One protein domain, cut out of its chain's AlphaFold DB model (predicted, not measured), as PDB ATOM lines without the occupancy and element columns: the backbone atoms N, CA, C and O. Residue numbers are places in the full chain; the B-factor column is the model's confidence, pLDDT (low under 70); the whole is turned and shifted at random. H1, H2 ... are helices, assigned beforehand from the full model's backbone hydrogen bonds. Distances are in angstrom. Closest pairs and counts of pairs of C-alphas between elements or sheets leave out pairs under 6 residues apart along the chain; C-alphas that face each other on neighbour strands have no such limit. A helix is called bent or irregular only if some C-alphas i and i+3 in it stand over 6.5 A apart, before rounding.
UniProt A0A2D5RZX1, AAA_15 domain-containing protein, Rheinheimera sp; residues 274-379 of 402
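Overview. This is residues 274 to 379 of the 402 residues of the protein "AAA_15 domain-containing protein" of Rheinheimera sp (UniProt A0A2D5RZX1). Two helices, H2 and H6, cross near their middles as an X, and a side-by-side pair of helices, H1 and H5, sits next to the first half of H2. H7 turns off from the end of H6 at a corner, and a long loop, residues 307 to 324, leads from little H3 to little H4, which lies beside H5. The printed part has 106 residues with seven named helices, H1 to H7 in order along the chain, and no named strand; the class is all helix. The whole is compact, with a radius of gyration of the C-alphas of 13.7 A, and spans 41 by 35 by 23 A.

Along the chain. Find C-alpha 274 at (185.595, -33.333, 339.438); here H1 begins, residues 274 to 279. H2, residues 284 to 299, runs 22.8 A to C-alpha 299 at (183.038, -40.958, 320.884). Look next for two four-residue helices, H3 at residues 303 to 306 and H4 at residues 325 to 328. H5, residues 333 to 344, is 18.1 A long. H6 takes residues 352 to 365 over 19.8 A. H7, residues 367 to 376, runs 14.2 A and ends at C-alpha 376, (194.309, -38.184, 353.913). H5 and H7 are irregular, H5 only just: C-alphas 340 and 343 are 7.0 A apart, and C-alphas 369 and 372 are 7.3 A apart.

Arrangement. Start at H2, the hub. It touches H6 at a steep tilt of 52 degrees, opposite ways; the closest C-alphas, of Ala 290 and Phe 359, are 5.1 A apart. H1 touches H2 only at the corner, with C-alphas 278 and 284 at 4.7 A. H1 touches H5 at a shallow tilt of 19 degrees, opposite ways, closest at the C-alphas of Ala 278 and Ala 337, 4.6 A. H5 only just touches H2, with 3 pairs of C-alphas within 8 A, the closest Ala 288 and Ile 340 at 5.8 A. H3 only just touches H2, only at the corner, with C-alphas 297 and 303 at 5.6 A. H4 only just touches H5, with C-alphas 328 and 336 at 6.1 A. H7 is close to H6 but not clearly touching, with C-alphas 363 and 370 at 6.9 A. In H1, H2 and H6 every O i to N i+4 pair is within hydrogen-bond range; H5 has 6 of 8, H7 has 4 of 6, and H3 and H4 are too short for such a pair.

Size, cuts and confidence. The two C-alphas farthest apart, of Asp 311 and Gly 330, are 41.7 A apart. The printed part has no cut, and its long link is H3 to H4. Mean pLDDT of the printed part is 86.6; residues 319 to 330 and 347 to 348 are under 70.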
ATOM      1  N   GLU A 274     184.603 -33.055 340.487       95.88
ATOM      2  CA  GLU A 274     185.595 -33.333 339.438       95.88
ATOM      3  C   GLU A 274     186.775 -32.362 339.475       95.88
ATOM      4  O   GLU A 274     187.914 -32.754 339.222       95.88
ATOM      5  N   TYR A 275     186.513 -31.086 339.768       95.75
ATOM      6  CA  TYR A 275     187.577 -30.096 339.884       95.75
ATOM      7  C   TYR A 275     188.448 -30.376 341.115       95.75
ATOM      8  O   TYR A 275     189.671 -30.334 341.020       95.75
ATOM      9  N   ASP A 276     187.837 -30.733 342.245       95.75
ATOM     10  CA  ASP A 276     188.535 -31.097 343.480       95.75
ATOM     11  C   ASP A 276     189.406 -32.358 343.288       95.75
ATOM     12  O   ASP A 276     190.577 -32.363 343.679       95.75
ATOM     13  N   LEU A 277     188.901 -33.378 342.583       95.62
ATOM     14  CA  LEU A 277     189.690 -34.550 342.175       95.62
ATOM     15  C   LEU A 277     190.871 -34.176 341.267       95.62
ATOM     16  O   LEU A 277     191.969 -34.706 341.428       95.62
ATOM     17  N   ALA A 278     190.678 -33.234 340.340       94.88
ATOM     18  CA  ALA A 278     191.760 -32.721 339.505       94.88
ATOM     19  C   ALA A 278     192.787 -31.890 340.304       94.88
ATOM     20  O   ALA A 278     193.956 -31.824 339.919       94.88
ATOM     21  N   CYS A 279     192.392 -31.272 341.421       94.50
ATOM     22  CA  CYS A 279     193.300 -30.547 342.309       94.50
ATOM     23  C   CYS A 279     194.189 -31.474 343.150       94.50
ATOM     24  O   CYS A 279     195.327 -31.089 343.432       94.50
ATOM     25  N   SER A 280     193.726 -32.672 343.515       92.69
ATOM     26  CA  SER A 280     194.503 -33.637 344.309       92.69
ATOM     27  C   SER A 280     195.837 -33.981 343.650       92.69
ATOM     28  O   SER A 280     195.872 -34.498 342.543       92.69
ATOM     29  N   ASN A 281     196.963 -33.753 344.328       87.88
ATOM     30  CA  ASN A 281     198.276 -34.059 343.743       87.88
ATOM     31  C   ASN A 281     198.483 -35.558 343.480       87.88
ATOM     32  O   ASN A 281     199.265 -35.918 342.606       87.88
ATOM     33  N   GLU A 282     197.795 -36.414 344.229       89.00
ATOM     34  CA  GLU A 282     198.031 -37.859 344.230       89.00
ATOM     35  C   GLU A 282     196.973 -38.622 343.437       89.00
ATOM     36  O   GLU A 282     197.256 -39.703 342.933       89.00
ATOM     37  N   LEU A 283     195.776 -38.048 343.277       92.25
ATOM     38  CA  LEU A 283     194.698 -38.635 342.482       92.25
ATOM     39  C   LEU A 283     194.583 -38.019 341.085       92.25
ATOM     40  O   LEU A 283     193.948 -38.615 340.217       92.25
ATOM     41  N   ARG A 284     195.196 -36.852 340.841       91.56
ATOM     42  CA  ARG A 284     195.078 -36.113 339.573       91.56
ATOM     43  C   ARG A 284     195.445 -36.948 338.356       91.56
ATOM     44  O   ARG A 284     194.751 -36.846 337.351       91.56
ATOM     45  N   GLU A 285     196.508 -37.748 338.415       89.19
ATOM     46  CA  GLU A 285     196.930 -38.568 337.272       89.19
ATOM     47  C   GLU A 285     195.893 -39.648 336.941       89.19
ATOM     48  O   GLU A 285     195.438 -39.737 335.798       89.19
ATOM     49  N   SER A 286     195.453 -40.405 337.949       92.00
ATOM     50  CA  SER A 286     194.410 -41.428 337.815       92.00
ATOM     51  C   SER A 286     193.070 -40.817 337.377       92.00
ATOM     52  O   SER A 286     192.371 -41.375 336.528       92.00
ATOM     53  N   PHE A 287     192.722 -39.632 337.885       94.38
ATOM     54  CA  PHE A 287     191.508 -38.923 337.491       94.38
ATOM     55  C   PHE A 287     191.585 -38.391 336.054       94.38
ATOM     56  O   PHE A 287     190.640 -38.541 335.280       94.38
ATOM     57  N   ALA A 288     192.718 -37.822 335.645       92.00
ATOM     58  CA  ALA A 288     192.922 -37.356 334.278       92.00
ATOM     59  C   ALA A 288     192.847 -38.498 333.257       92.00
ATOM     60  O   ALA A 288     192.280 -38.316 332.175       92.00
ATOM     61  N   LEU A 289     193.368 -39.676 333.608       91.50
ATOM     62  CA  LEU A 289     193.204 -40.894 332.820       91.50
ATOM     63  C   LEU A 289     191.718 -41.270 332.695       91.50
ATOM     64  O   LEU A 289     191.242 -41.520 331.586       91.50
ATOM     65  N   ALA A 290     190.956 -41.230 333.794       94.25
ATOM     66  CA  ALA A 290     189.514 -41.487 333.765       94.25
ATOM     67  C   ALA A 290     188.763 -40.517 332.836       94.25
ATOM     68  O   ALA A 290     187.920 -40.943 332.044       94.25
ATOM     69  N   VAL A 291     189.104 -39.223 332.869       92.69
ATOM     70  CA  VAL A 291     188.523 -38.202 331.980       92.69
ATOM     71  C   VAL A 291     188.826 -38.503 330.509       92.69
ATOM     72  O   VAL A 291     187.943 -38.375 329.657       92.69
ATOM     73  N   GLN A 292     190.055 -38.915 330.183       89.44
ATOM     74  CA  GLN A 292     190.448 -39.277 328.813       89.44
ATOM     75  C   GLN A 292     189.689 -40.507 328.307       89.44
ATOM     76  O   GLN A 292     189.125 -40.483 327.209       89.44
ATOM     77  N   ILE A 293     189.609 -41.557 329.125       91.56
ATOM     78  CA  ILE A 293     188.852 -42.767 328.798       91.56
ATOM     79  C   ILE A 293     187.369 -42.424 328.597       91.56
ATOM     80  O   ILE A 293     186.784 -42.806 327.585       91.56
ATOM     81  N   ALA A 294     186.768 -41.630 329.490       92.31
ATOM     82  CA  ALA A 294     185.367 -41.221 329.386       92.31
ATOM     83  C   ALA A 294     185.073 -40.395 328.123       92.31
ATOM     84  O   ALA A 294     184.024 -40.571 327.496       92.31
ATOM     85  N   LYS A 295     186.002 -39.528 327.694       89.56
ATOM     86  CA  LYS A 295     185.901 -38.833 326.399       89.56
ATOM     87  C   LYS A 295     185.891 -39.819 325.235       89.56
ATOM     88  O   LYS A 295     185.090 -39.664 324.316       89.56
ATOM     89  N   ARG A 296     186.767 -40.826 325.267       89.19
ATOM     90  CA  ARG A 296     186.867 -41.830 324.202       89.19
ATOM     91  C   ARG A 296     185.627 -42.723 324.137       89.19
ATOM     92  O   ARG A 296     185.137 -42.958 323.037       89.19
ATOM     93  N   ILE A 297     185.074 -43.121 325.286       90.56
ATOM     94  CA  ILE A 297     183.798 -43.856 325.373       90.56
ATOM     95  C   ILE A 297     182.662 -43.044 324.751       90.56
ATOM     96  O   ILE A 297     181.872 -43.576 323.982       90.56
ATOM     97  N   LYS A 298     182.590 -41.737 325.029       87.62
ATOM     98  CA  LYS A 298     181.557 -40.881 324.433       87.62
ATOM     99  C   LYS A 298     181.627 -40.849 322.901       87.62
ATOM    100  O   LYS A 298     180.593 -40.755 322.246       87.62
ATOM    101  N   SER A 299     182.831 -40.909 322.336       85.81
ATOM    102  CA  SER A 299     183.038 -40.958 320.884       85.81
ATOM    103  C   SER A 299     182.785 -42.346 320.283       85.81
ATOM    104  O   SER A 299     182.488 -42.442 319.096       85.81
ATOM    105  N   SER A 300     182.922 -43.414 321.074       87.12
ATOM    106  CA  SER A 300     182.711 -44.798 320.650       87.12
ATOM    107  C   SER A 300     182.251 -45.651 321.832       87.12
ATOM    108  O   SER A 300     183.065 -46.084 322.646       87.12
ATOM    109  N   GLU A 301     180.949 -45.927 321.921       82.50
ATOM    110  CA  GLU A 301     180.393 -46.715 323.031       82.50
ATOM    111  C   GLU A 301     180.980 -48.134 323.093       82.50
ATOM    112  O   GLU A 301     181.176 -48.673 324.182       82.50
ATOM    113  N   SER A 302     181.347 -48.724 321.946       87.00
ATOM    114  CA  SER A 302     181.972 -50.053 321.900       87.00
ATOM    115  C   SER A 302     183.328 -50.097 322.602       87.00
ATOM    116  O   SER A 302     183.728 -51.164 323.065       87.00
ATOM    117  N   TYR A 303     184.005 -48.947 322.729       88.06
ATOM    118  CA  TYR A 303     185.284 -48.843 323.425       88.06
ATOM    119  C   TYR A 303     185.168 -49.240 324.897       88.06
ATOM    120  O   TYR A 303     186.125 -49.763 325.453       88.06
ATOM    121  N   PHE A 304     183.999 -49.055 325.523       87.69
ATOM    122  CA  PHE A 304     183.790 -49.472 326.908       87.69
ATOM    123  C   PHE A 304     184.050 -50.972 327.096       87.69
ATOM    124  O   PHE A 304     184.717 -51.356 328.048       87.69
ATOM    125  N   ASN A 305     183.616 -51.810 326.149       87.38
ATOM    126  CA  ASN A 305     183.827 -53.259 326.219       87.38
ATOM    127  C   ASN A 305     185.306 -53.645 326.059       87.38
ATOM    128  O   ASN A 305     185.734 -54.665 326.585       87.38
ATOM    129  N   GLU A 306     186.102 -52.830 325.363       90.62
ATOM    130  CA  GLU A 306     187.538 -53.076 325.176       90.62
ATOM    131  C   GLU A 306     188.352 -52.835 326.457       90.62
ATOM    132  O   GLU A 306     189.501 -53.278 326.539       90.62
ATOM    133  N   LEU A 307     187.773 -52.145 327.448       91.56
ATOM    134  CA  LEU A 307     188.394 -51.847 328.744       91.56
ATOM    135  C   LEU A 307     188.304 -53.004 329.741       91.56
ATOM    136  O   LEU A 307     188.857 -52.900 330.832       91.56
ATOM    137  N   PHE A 308     187.636 -54.094 329.374       91.88
ATOM    138  CA  PHE A 308     187.495 -55.270 330.219       91.88
ATOM    139  C   PHE A 308     188.168 -56.478 329.565       91.88
ATOM    140  O   PHE A 308     188.204 -56.619 328.340       91.88
ATOM    141  N   GLU A 309     188.778 -57.321 330.390       90.81
ATOM    142  CA  GLU A 309     189.240 -58.648 329.989       90.81
ATOM    143  C   GLU A 309     188.061 -59.630 329.907       90.81
ATOM    144  O   GLU A 309     186.958 -59.343 330.375       90.81
ATOM    145  N   ASP A 310     188.293 -60.813 329.332       89.88
ATOM    146  CA  ASP A 310     187.259 -61.851 329.189       89.88
ATOM    147  C   ASP A 310     186.708 -62.335 330.548       89.88
ATOM    148  O   ASP A 310     185.596 -62.859 330.618       89.88
ATOM    149  N   ASP A 311     187.467 -62.152 331.636       89.69
ATOM    150  CA  ASP A 311     187.046 -62.454 333.010       89.69
ATOM    151  C   ASP A 311     186.287 -61.297 333.695       89.69
ATOM    152  O   ASP A 311     185.907 -61.410 334.863       89.69
ATOM    153  N   GLY A 312     186.044 -60.202 332.968       88.50
ATOM    154  CA  GLY A 312     185.326 -59.021 333.435       88.50
ATOM    155  C   GLY A 312     186.168 -58.039 334.248       88.50
ATOM    156  O   GLY A 312     185.614 -57.063 334.754       88.50
ATOM    157  N   LYS A 313     187.483 -58.247 334.396       90.00
ATOM    158  CA  LYS A 313     188.344 -57.280 335.088       90.00
ATOM    159  C   LYS A 313     188.643 -56.075 334.215       90.00
ATOM    160  O   LYS A 313     189.002 -56.209 333.046       90.00
ATOM    161  N   PHE A 314     188.541 -54.895 334.816       93.38
ATOM    162  CA  PHE A 314     188.978 -53.657 334.192       93.38
ATOM    163  C   PHE A 314     190.493 -53.672 333.962       93.38
ATOM    164  O   PHE A 314     191.269 -54.026 334.854       93.38
ATOM    165  N   LYS A 315     190.917 -53.229 332.778       92.50
ATOM    166  CA  LYS A 315     192.320 -52.996 332.433       92.50
ATOM    167  C   LYS A 315     192.519 -51.549 332.011       92.50
ATOM    168  O   LYS A 315     191.727 -50.981 331.256       92.50
ATOM    169  N   ILE A 316     193.632 -50.969 332.448       88.62
ATOM    170  CA  ILE A 316     194.041 -49.650 331.975       88.62
ATOM    171  C   ILE A 316     194.514 -49.797 330.522       88.62
ATOM    172  O   ILE A 316     195.457 -50.550 330.258       88.62
ATOM    173  N   PRO A 317     193.879 -49.113 329.556       85.75
ATOM    174  CA  PRO A 317     194.326 -49.149 328.174       85.75
ATOM    175  C   PRO A 317     195.698 -48.465 328.046       85.75
ATOM    176  O   PRO A 317     195.987 -47.535 328.803       85.75
ATOM    177  N   PRO A 318     196.531 -48.852 327.063       75.81
ATOM    178  CA  PRO A 318     197.766 -48.147 326.734       75.81
ATOM    179  C   PRO A 318     197.420 -46.824 326.036       75.81
ATOM    180  O   PRO A 318     197.561 -46.670 324.827       75.81
ATOM    181  N   ILE A 319     196.866 -45.887 326.795       67.31
ATOM    182  CA  ILE A 319     196.688 -44.502 326.386       67.31
ATOM    183  C   ILE A 319     197.978 -43.795 326.793       67.31
ATOM    184  O   ILE A 319     198.369 -43.843 327.960       67.31
ATOM    185  N   GLU A 320     198.667 -43.163 325.839       57.03
ATOM    186  CA  GLU A 320     199.641 -42.138 326.209       57.03
ATOM    187  C   GLU A 320     198.859 -41.105 327.002       57.03
ATOM    188  O   GLU A 320     197.893 -40.574 326.475       57.03
ATOM    189  N   ASN A 321     199.199 -40.905 328.277       57.03
ATOM    190  CA  ASN A 321     198.490 -39.973 329.141       57.03
ATOM    191  C   ASN A 321     198.559 -38.590 328.466       57.03
ATOM    192  O   ASN A 321     199.557 -37.885 328.603       57.03
ATOM    193  N   GLU A 322     197.530 -38.221 327.697       53.00
ATOM    194  CA  GLU A 322     197.436 -36.982 326.917       53.00
ATOM    195  C   GLU A 322     197.115 -35.809 327.853       53.00
ATOM    196  O   GLU A 322     196.473 -34.826 327.473       53.00
ATOM    197  N   ILE A 323     197.546 -35.881 329.116       57.88
ATOM    198  CA  ILE A 323     197.818 -34.648 329.831       57.88
ATOM    199  C   ILE A 323     199.008 -34.074 329.086       57.88
ATOM    200  O   ILE A 323     200.131 -34.555 329.237       57.88
ATOM    201  N   ASP A 324     198.714 -33.135 328.190       56.94
ATOM    202  CA  ASP A 324     199.696 -32.466 327.355       56.94
ATOM    203  C   ASP A 324     200.943 -32.189 328.210       56.94
ATOM    204  O   ASP A 324     200.856 -31.580 329.278       56.94
ATOM    205  N   LYS A 325     202.103 -32.740 327.839       55.41
ATOM    206  CA  LYS A 325     203.304 -32.600 328.679       55.41
ATOM    207  C   LYS A 325     203.636 -31.115 328.879       55.41
ATOM    208  O   LYS A 325     204.146 -30.747 329.933       55.41
ATOM    209  N   GLU A 326     203.233 -30.265 327.932       50.44
ATOM    210  CA  GLU A 326     203.277 -28.801 328.019       50.44
ATOM    211  C   GLU A 326     202.238 -28.205 328.995       50.44
ATOM    212  O   GLU A 326     202.475 -27.156 329.596       50.44
ATOM    213  N   ALA A 327     201.099 -28.870 329.211       56.53
ATOM    214  CA  ALA A 327     200.117 -28.518 330.238       56.53
ATOM    215  C   ALA A 327     200.646 -28.772 331.656       56.53
ATOM    216  O   ALA A 327     200.395 -27.963 332.546       56.53
ATOM    217  N   VAL A 328     201.423 -29.837 331.872       63.97
ATOM    218  CA  VAL A 328     201.989 -30.171 333.194       63.97
ATOM    219  C   VAL A 328     203.294 -29.419 333.469       63.97
ATOM    220  O   VAL A 328     203.549 -28.993 334.597       63.97
ATOM    221  N   GLN A 329     204.137 -29.229 332.453       61.19
ATOM    222  CA  GLN A 329     205.474 -28.671 332.627       61.19
ATOM    223  C   GLN A 329     205.442 -27.135 332.714       61.19
ATOM    224  O   GLN A 329     205.335 -26.435 331.713       61.19
ATOM    225  N   GLY A 330     205.579 -26.602 333.933       69.19
ATOM    226  CA  GLY A 330     205.748 -25.163 334.187       69.19
ATOM    227  C   GLY A 330     204.460 -24.376 334.458       69.19
ATOM    228  O   GLY A 330     204.531 -23.161 334.639       69.19
ATOM    229  N   ASN A 331     203.300 -25.039 334.525       80.81
ATOM    230  CA  ASN A 331     202.044 -24.413 334.945       80.81
ATOM    231  C   ASN A 331     201.787 -24.619 336.452       80.81
ATOM    232  O   ASN A 331     202.173 -25.653 337.001       80.81
ATOM    233  N   PRO A 332     201.121 -23.664 337.128       87.06
ATOM    234  CA  PRO A 332     200.724 -23.830 338.524       87.06
ATOM    235  C   PRO A 332     199.670 -24.949 338.683       87.06
ATOM    236  O   PRO A 332     198.921 -25.214 337.732       87.06
ATOM    237  N   PRO A 333     199.587 -25.607 339.857       87.50
ATOM    238  CA  PRO A 333     198.679 -26.733 340.103       87.50
ATOM    239  C   PRO A 333     197.217 -26.471 339.724       87.50
ATOM    240  O   PRO A 333     196.558 -27.346 339.165       87.50
ATOM    241  N   GLU A 334     196.722 -25.264 339.976       89.69
ATOM    242  CA  GLU A 334     195.348 -24.833 339.713       89.69
ATOM    243  C   GLU A 334     195.044 -24.797 338.210       89.69
ATOM    244  O   GLU A 334     193.971 -25.216 337.765       89.69
ATOM    245  N   LYS A 335     196.030 -24.392 337.401       89.88
ATOM    246  CA  LYS A 335     195.933 -24.384 335.938       89.88
ATOM    247  C   LYS A 335     195.939 -25.793 335.357       89.88
ATOM    248  O   LYS A 335     195.161 -26.063 334.442       89.88
ATOM    249  N   ILE A 336     196.749 -26.692 335.918       90.50
ATOM    250  CA  ILE A 336     196.745 -28.112 335.541       90.50
ATOM    251  C   ILE A 336     195.382 -28.734 335.881       90.50
ATOM    252  O   ILE A 336     194.762 -29.374 335.030       90.50
ATOM    253  N   ALA A 337     194.878 -28.496 337.097       93.00
ATOM    254  CA  ALA A 337     193.572 -28.983 337.534       93.00
ATOM    255  C   ALA A 337     192.447 -28.477 336.619       93.00
ATOM    256  O   ALA A 337     191.616 -29.261 336.154       93.00
ATOM    257  N   TYR A 338     192.464 -27.184 336.269       92.81
ATOM    258  CA  TYR A 338     191.491 -26.632 335.334       92.81
ATOM    259  C   TYR A 338     191.594 -27.256 333.941       92.81
ATOM    260  O   TYR A 338     190.564 -27.514 333.335       92.81
ATOM    261  N   GLN A 339     192.785 -27.551 333.415       90.00
ATOM    262  CA  GLN A 339     192.917 -28.209 332.107       90.00
ATOM    263  C   GLN A 339     192.312 -29.619 332.090       90.00
ATOM    264  O   GLN A 339     191.666 -29.991 331.108       90.00
ATOM    265  N   ILE A 340     192.463 -30.371 333.183       91.56
ATOM    266  CA  ILE A 340     191.842 -31.690 333.353       91.56
ATOM    267  C   ILE A 340     190.320 -31.564 333.483       91.56
ATOM    268  O   ILE A 340     189.590 -32.374 332.913       91.56
ATOM    269  N   PHE A 341     189.838 -30.528 334.175       92.69
ATOM    270  CA  PHE A 341     188.413 -30.255 334.374       92.69
ATOM    271  C   PHE A 341     187.713 -29.623 333.156       92.69
ATOM    272  O   PHE A 341     186.536 -29.876 332.906       92.69
ATOM    273  N   LYS A 342     188.427 -28.832 332.347       91.19
ATOM    274  CA  LYS A 342     187.919 -28.077 331.185       91.19
ATOM    275  C   LYS A 342     186.992 -28.874 330.256       91.19
ATOM    276  O   LYS A 342     186.027 -28.294 329.759       91.19
ATOM    277  N   PRO A 343     187.204 -30.178 330.004       90.25
ATOM    278  CA  PRO A 343     186.275 -30.985 329.225       90.25
ATOM    279  C   PRO A 343     184.831 -30.957 329.728       90.25
ATOM    280  O   PRO A 343     183.934 -31.060 328.902       90.25
ATOM    281  N   PHE A 344     184.591 -30.791 331.032       90.69
ATOM    282  CA  PHE A 344     183.250 -30.740 331.621       90.69
ATOM    283  C   PHE A 344     182.503 -29.424 331.366       90.69
ATOM    284  O   PHE A 344     181.289 -29.371 331.544       90.69
ATOM    285  N   VAL A 345     183.197 -28.379 330.908       86.69
ATOM    286  CA  VAL A 345     182.628 -27.040 330.684       86.69
ATOM    287  C   VAL A 345     181.903 -26.916 329.339       86.69
ATOM    288  O   VAL A 345     180.948 -26.149 329.218       86.69
ATOM    289  N   ASN A 346     182.351 -27.648 328.316       76.94
ATOM    290  CA  ASN A 346     181.945 -27.420 326.927       76.94
ATOM    291  C   ASN A 346     180.857 -28.388 326.441       76.94
ATOM    292  O   ASN A 346     180.774 -29.541 326.870       76.94
ATOM    293  N   SER A 347     180.060 -27.948 325.459       54.38
ATOM    294  CA  SER A 347     179.125 -28.812 324.729       54.38
ATOM    295  C   SER A 347     179.901 -29.925 324.021       54.38
ATOM    296  O   SER A 347     180.666 -29.654 323.098       54.38
ATOM    297  N   GLY A 348     179.746 -31.168 324.480       63.75
ATOM    298  CA  GLY A 348     180.615 -32.278 324.071       63.75
ATOM    299  C   GLY A 348     181.350 -32.951 325.231       63.75
ATOM    300  O   GLY A 348     181.934 -34.006 325.009       63.75
ATOM    301  N   SER A 349     181.204 -32.453 326.461       76.25
ATOM    302  CA  SER A 349     181.807 -32.997 327.684       76.25
ATOM    303  C   SER A 349     181.660 -34.513 327.883       76.25
ATOM    304  O   SER A 349     180.602 -35.074 327.571       76.25
ATOM    305  N   PRO A 350     182.686 -35.205 328.417       85.38
ATOM    306  CA  PRO A 350     182.508 -36.570 328.897       85.38
ATOM    307  C   PRO A 350     181.402 -36.603 329.960       85.38
ATOM    308  O   PRO A 350     181.196 -35.635 330.694       85.38
ATOM    309  N   SER A 351     180.670 -37.714 330.033       91.25
ATOM    310  CA  SER A 351     179.663 -37.885 331.082       91.25
ATOM    311  C   SER A 351     180.356 -37.933 332.446       91.25
ATOM    312  O   SER A 351     181.301 -38.705 332.630       91.25
ATOM    313  N   LYS A 352     179.882 -37.122 333.399       93.75
ATOM    314  CA  LYS A 352     180.357 -37.143 334.791       93.75
ATOM    315  C   LYS A 352     180.181 -38.534 335.405       93.75
ATOM    316  O   LYS A 352     181.117 -39.060 335.991       93.75
ATOM    317  N   ALA A 353     179.035 -39.173 335.156       94.94
ATOM    318  CA  ALA A 353     178.753 -40.535 335.610       94.94
ATOM    319  C   ALA A 353     179.714 -41.567 334.997       94.94
ATOM    320  O   ALA A 353     180.261 -42.397 335.713       94.94
ATOM    321  N   VAL A 354     179.988 -41.484 333.687       94.88
ATOM    322  CA  VAL A 354     180.956 -42.388 333.030       94.88
ATOM    323  C   VAL A 354     182.367 -42.144 333.560       94.88
ATOM    324  O   VAL A 354     183.096 -43.094 333.814       94.88
ATOM    325  N   THR A 355     182.750 -40.883 333.778       96.25
ATOM    326  CA  THR A 355     184.053 -40.553 334.373       96.25
ATOM    327  C   THR A 355     184.163 -41.126 335.784       96.25
ATOM    328  O   THR A 355     185.168 -41.755 336.094       96.25
ATOM    329  N   ALA A 356     183.129 -40.971 336.615       97.31
ATOM    330  CA  ALA A 356     183.084 -41.530 337.963       97.31
ATOM    331  C   ALA A 356     183.138 -43.065 337.964       97.31
ATOM    332  O   ALA A 356     183.825 -43.639 338.808       97.31
ATOM    333  N   GLN A 357     182.481 -43.728 337.002       96.38
ATOM    334  CA  GLN A 357     182.576 -45.180 336.821       96.38
ATOM    335  C   GLN A 357     184.013 -45.597 336.517       96.38
ATOM    336  O   GLN A 357     184.571 -46.421 337.230       96.38
ATOM    337  N   ILE A 358     184.642 -45.005 335.497       96.38
ATOM    338  CA  ILE A 358     186.016 -45.363 335.122       96.38
ATOM    339  C   ILE A 358     187.000 -45.038 336.243       96.38
ATOM    340  O   ILE A 358     187.899 -45.826 336.526       96.38
ATOM    341  N   PHE A 359     186.829 -43.898 336.908       97.06
ATOM    342  CA  PHE A 359     187.667 -43.544 338.042       97.06
ATOM    343  C   PHE A 359     187.500 -44.546 339.190       97.06
ATOM    344  O   PHE A 359     188.496 -44.958 339.772       97.06
ATOM    345  N   SER A 360     186.277 -45.015 339.455       97.31
ATOM    346  CA  SER A 360     186.018 -46.078 340.434       97.31
ATOM    347  C   SER A 360     186.755 -47.375 340.086       97.31
ATOM    348  O   SER A 360     187.393 -47.952 340.963       97.31
ATOM    349  N   GLU A 361     186.747 -47.799 338.818       96.62
ATOM    350  CA  GLU A 361     187.505 -48.981 338.375       96.62
ATOM    351  C   GLU A 361     189.018 -48.812 338.586       96.62
ATOM    352  O   GLU A 361     189.690 -49.726 339.066       96.62
ATOM    353  N   ILE A 362     189.562 -47.625 338.285       95.12
ATOM    354  CA  ILE A 362     190.981 -47.315 338.514       95.12
ATOM    355  C   ILE A 362     191.309 -47.362 340.012       95.12
ATOM    356  O   ILE A 362     192.301 -47.977 340.397       95.12
ATOM    357  N   LEU A 363     190.464 -46.776 340.866       95.69
ATOM    358  CA  LEU A 363     190.658 -46.810 342.318       95.69
ATOM    359  C   LEU A 363     190.650 -48.243 342.872       95.69
ATOM    360  O   LEU A 363     191.451 -48.562 343.748       95.69
ATOM    361  N   VAL A 364     189.773 -49.114 342.362       95.56
ATOM    362  CA  VAL A 364     189.714 -50.530 342.758       95.56
ATOM    363  C   VAL A 364     190.955 -51.289 342.291       95.56
ATOM    364  O   VAL A 364     191.529 -52.058 343.067       95.56
ATOM    365  N   LEU A 365     191.396 -51.057 341.053       93.75
ATOM    366  CA  LEU A 365     192.592 -51.684 340.490       93.75
ATOM    367  C   LEU A 365     193.866 -51.274 341.247       93.75
ATOM    368  O   LEU A 365     194.748 -52.100 341.474       93.75
ATOM    369  N   GLU A 366     193.950 -50.012 341.667       91.38
ATOM    370  CA  GLU A 366     195.112 -49.433 342.350       91.38
ATOM    371  C   GLU A 366     194.936 -49.316 343.874       91.38
ATOM    372  O   GLU A 366     195.680 -48.579 344.530       91.38
ATOM    373  N   LYS A 367     193.985 -50.057 344.461       91.12
ATOM    374  CA  LYS A 367     193.595 -49.924 345.877       91.12
ATOM    375  C   LYS A 367     194.781 -49.938 346.843       91.12
ATOM    376  O   LYS A 367     194.867 -49.086 347.721       91.12
ATOM    377  N   ASP A 368     195.746 -50.834 346.636       89.25
ATOM    378  CA  ASP A 368     196.870 -51.029 347.560       89.25
ATOM    379  C   ASP A 368     197.794 -49.799 347.616       89.25
ATOM    380  O   ASP A 368     198.544 -49.629 348.573       89.25
ATOM    381  N   LYS A 369     197.735 -48.926 346.602       87.75
ATOM    382  CA  LYS A 369     198.491 -47.669 346.539       87.75
ATOM    383  C   LYS A 369     197.677 -46.464 347.008       87.75
ATOM    384  O   LYS A 369     198.256 -45.506 347.510       87.75
ATOM    385  N   LEU A 370     196.361 -46.480 346.791       87.75
ATOM    386  CA  LEU A 370     195.521 -45.285 346.902       87.75
ATOM    387  C   LEU A 370     194.678 -45.217 348.178       87.75
ATOM    388  O   LEU A 370     194.226 -44.130 348.515       87.75
ATOM    389  N   VAL A 371     194.480 -46.311 348.921       89.06
ATOM    390  CA  VAL A 371     193.622 -46.303 350.128       89.06
ATOM    391  C   VAL A 371     194.082 -45.278 351.171       89.06
ATOM    392  O   VAL A 371     193.264 -44.500 351.665       89.06
ATOM    393  N   ASP A 372     195.380 -45.224 351.474       90.31
ATOM    394  CA  ASP A 372     195.916 -44.248 352.434       90.31
ATOM    395  C   ASP A 372     195.810 -42.814 351.903       90.31
ATOM    396  O   ASP A 372     195.526 -41.887 352.660       90.31
ATOM    397  N   THR A 373     195.982 -42.637 350.591       91.31
ATOM    398  CA  THR A 373     195.772 -41.361 349.898       91.31
ATOM    399  C   THR A 373     194.322 -40.898 350.017       91.31
ATOM    400  O   THR A 373     194.087 -39.772 350.439       91.31
ATOM    401  N   LEU A 374     193.339 -41.764 349.747       91.69
ATOM    402  CA  LEU A 374     191.914 -41.435 349.860       91.69
ATOM    403  C   LEU A 374     191.541 -40.957 351.270       91.69
ATOM    404  O   LEU A 374     190.733 -40.042 351.410       91.69
ATOM    405  N   LYS A 375     192.138 -41.549 352.314       90.75
ATOM    406  CA  LYS A 375     191.870 -41.185 353.716       90.75
ATOM    407  C   LYS A 375     192.463 -39.835 354.127       90.75
ATOM    408  O   LYS A 375     191.907 -39.191 355.011       90.75
ATOM    409  N   ARG A 376     193.583 -39.414 353.529       92.56
ATOM    410  CA  ARG A 376     194.309 -38.184 353.913       92.56
ATOM    411  C   ARG A 376     194.157 -37.022 352.935       92.56
ATOM    412  O   ARG A 376     194.570 -35.910 353.259       92.56
ATOM    413  N   ASP A 377     193.633 -37.264 351.737       93.62
ATOM    414  CA  ASP A 377     193.513 -36.234 350.713       93.62
ATOM    415  C   ASP A 377     192.527 -35.138 351.147       93.62
ATOM    416  O   ASP A 377     191.341 -35.374 351.392       93.62
ATOM    417  N   SER A 378     193.027 -33.902 351.228       93.69
ATOM    418  CA  SER A 378     192.241 -32.768 351.724       93.69
ATOM    419  C   SER A 378     191.060 -32.383 350.825       93.69
ATOM    420  O   SER A 378     190.132 -31.734 351.304       93.69
ATOM    421  N   TYR A 379     191.081 -32.761 349.542       94.44
ATOM    422  CA  TYR A 379     189.991 -32.504 348.602       94.44
ATOM    423  C   TYR A 379     188.887 -33.554 348.705       94.44
ATOM    424  O   TYR A 379     187.753 -33.249 348.366       94.44
TER     425      TYR A 379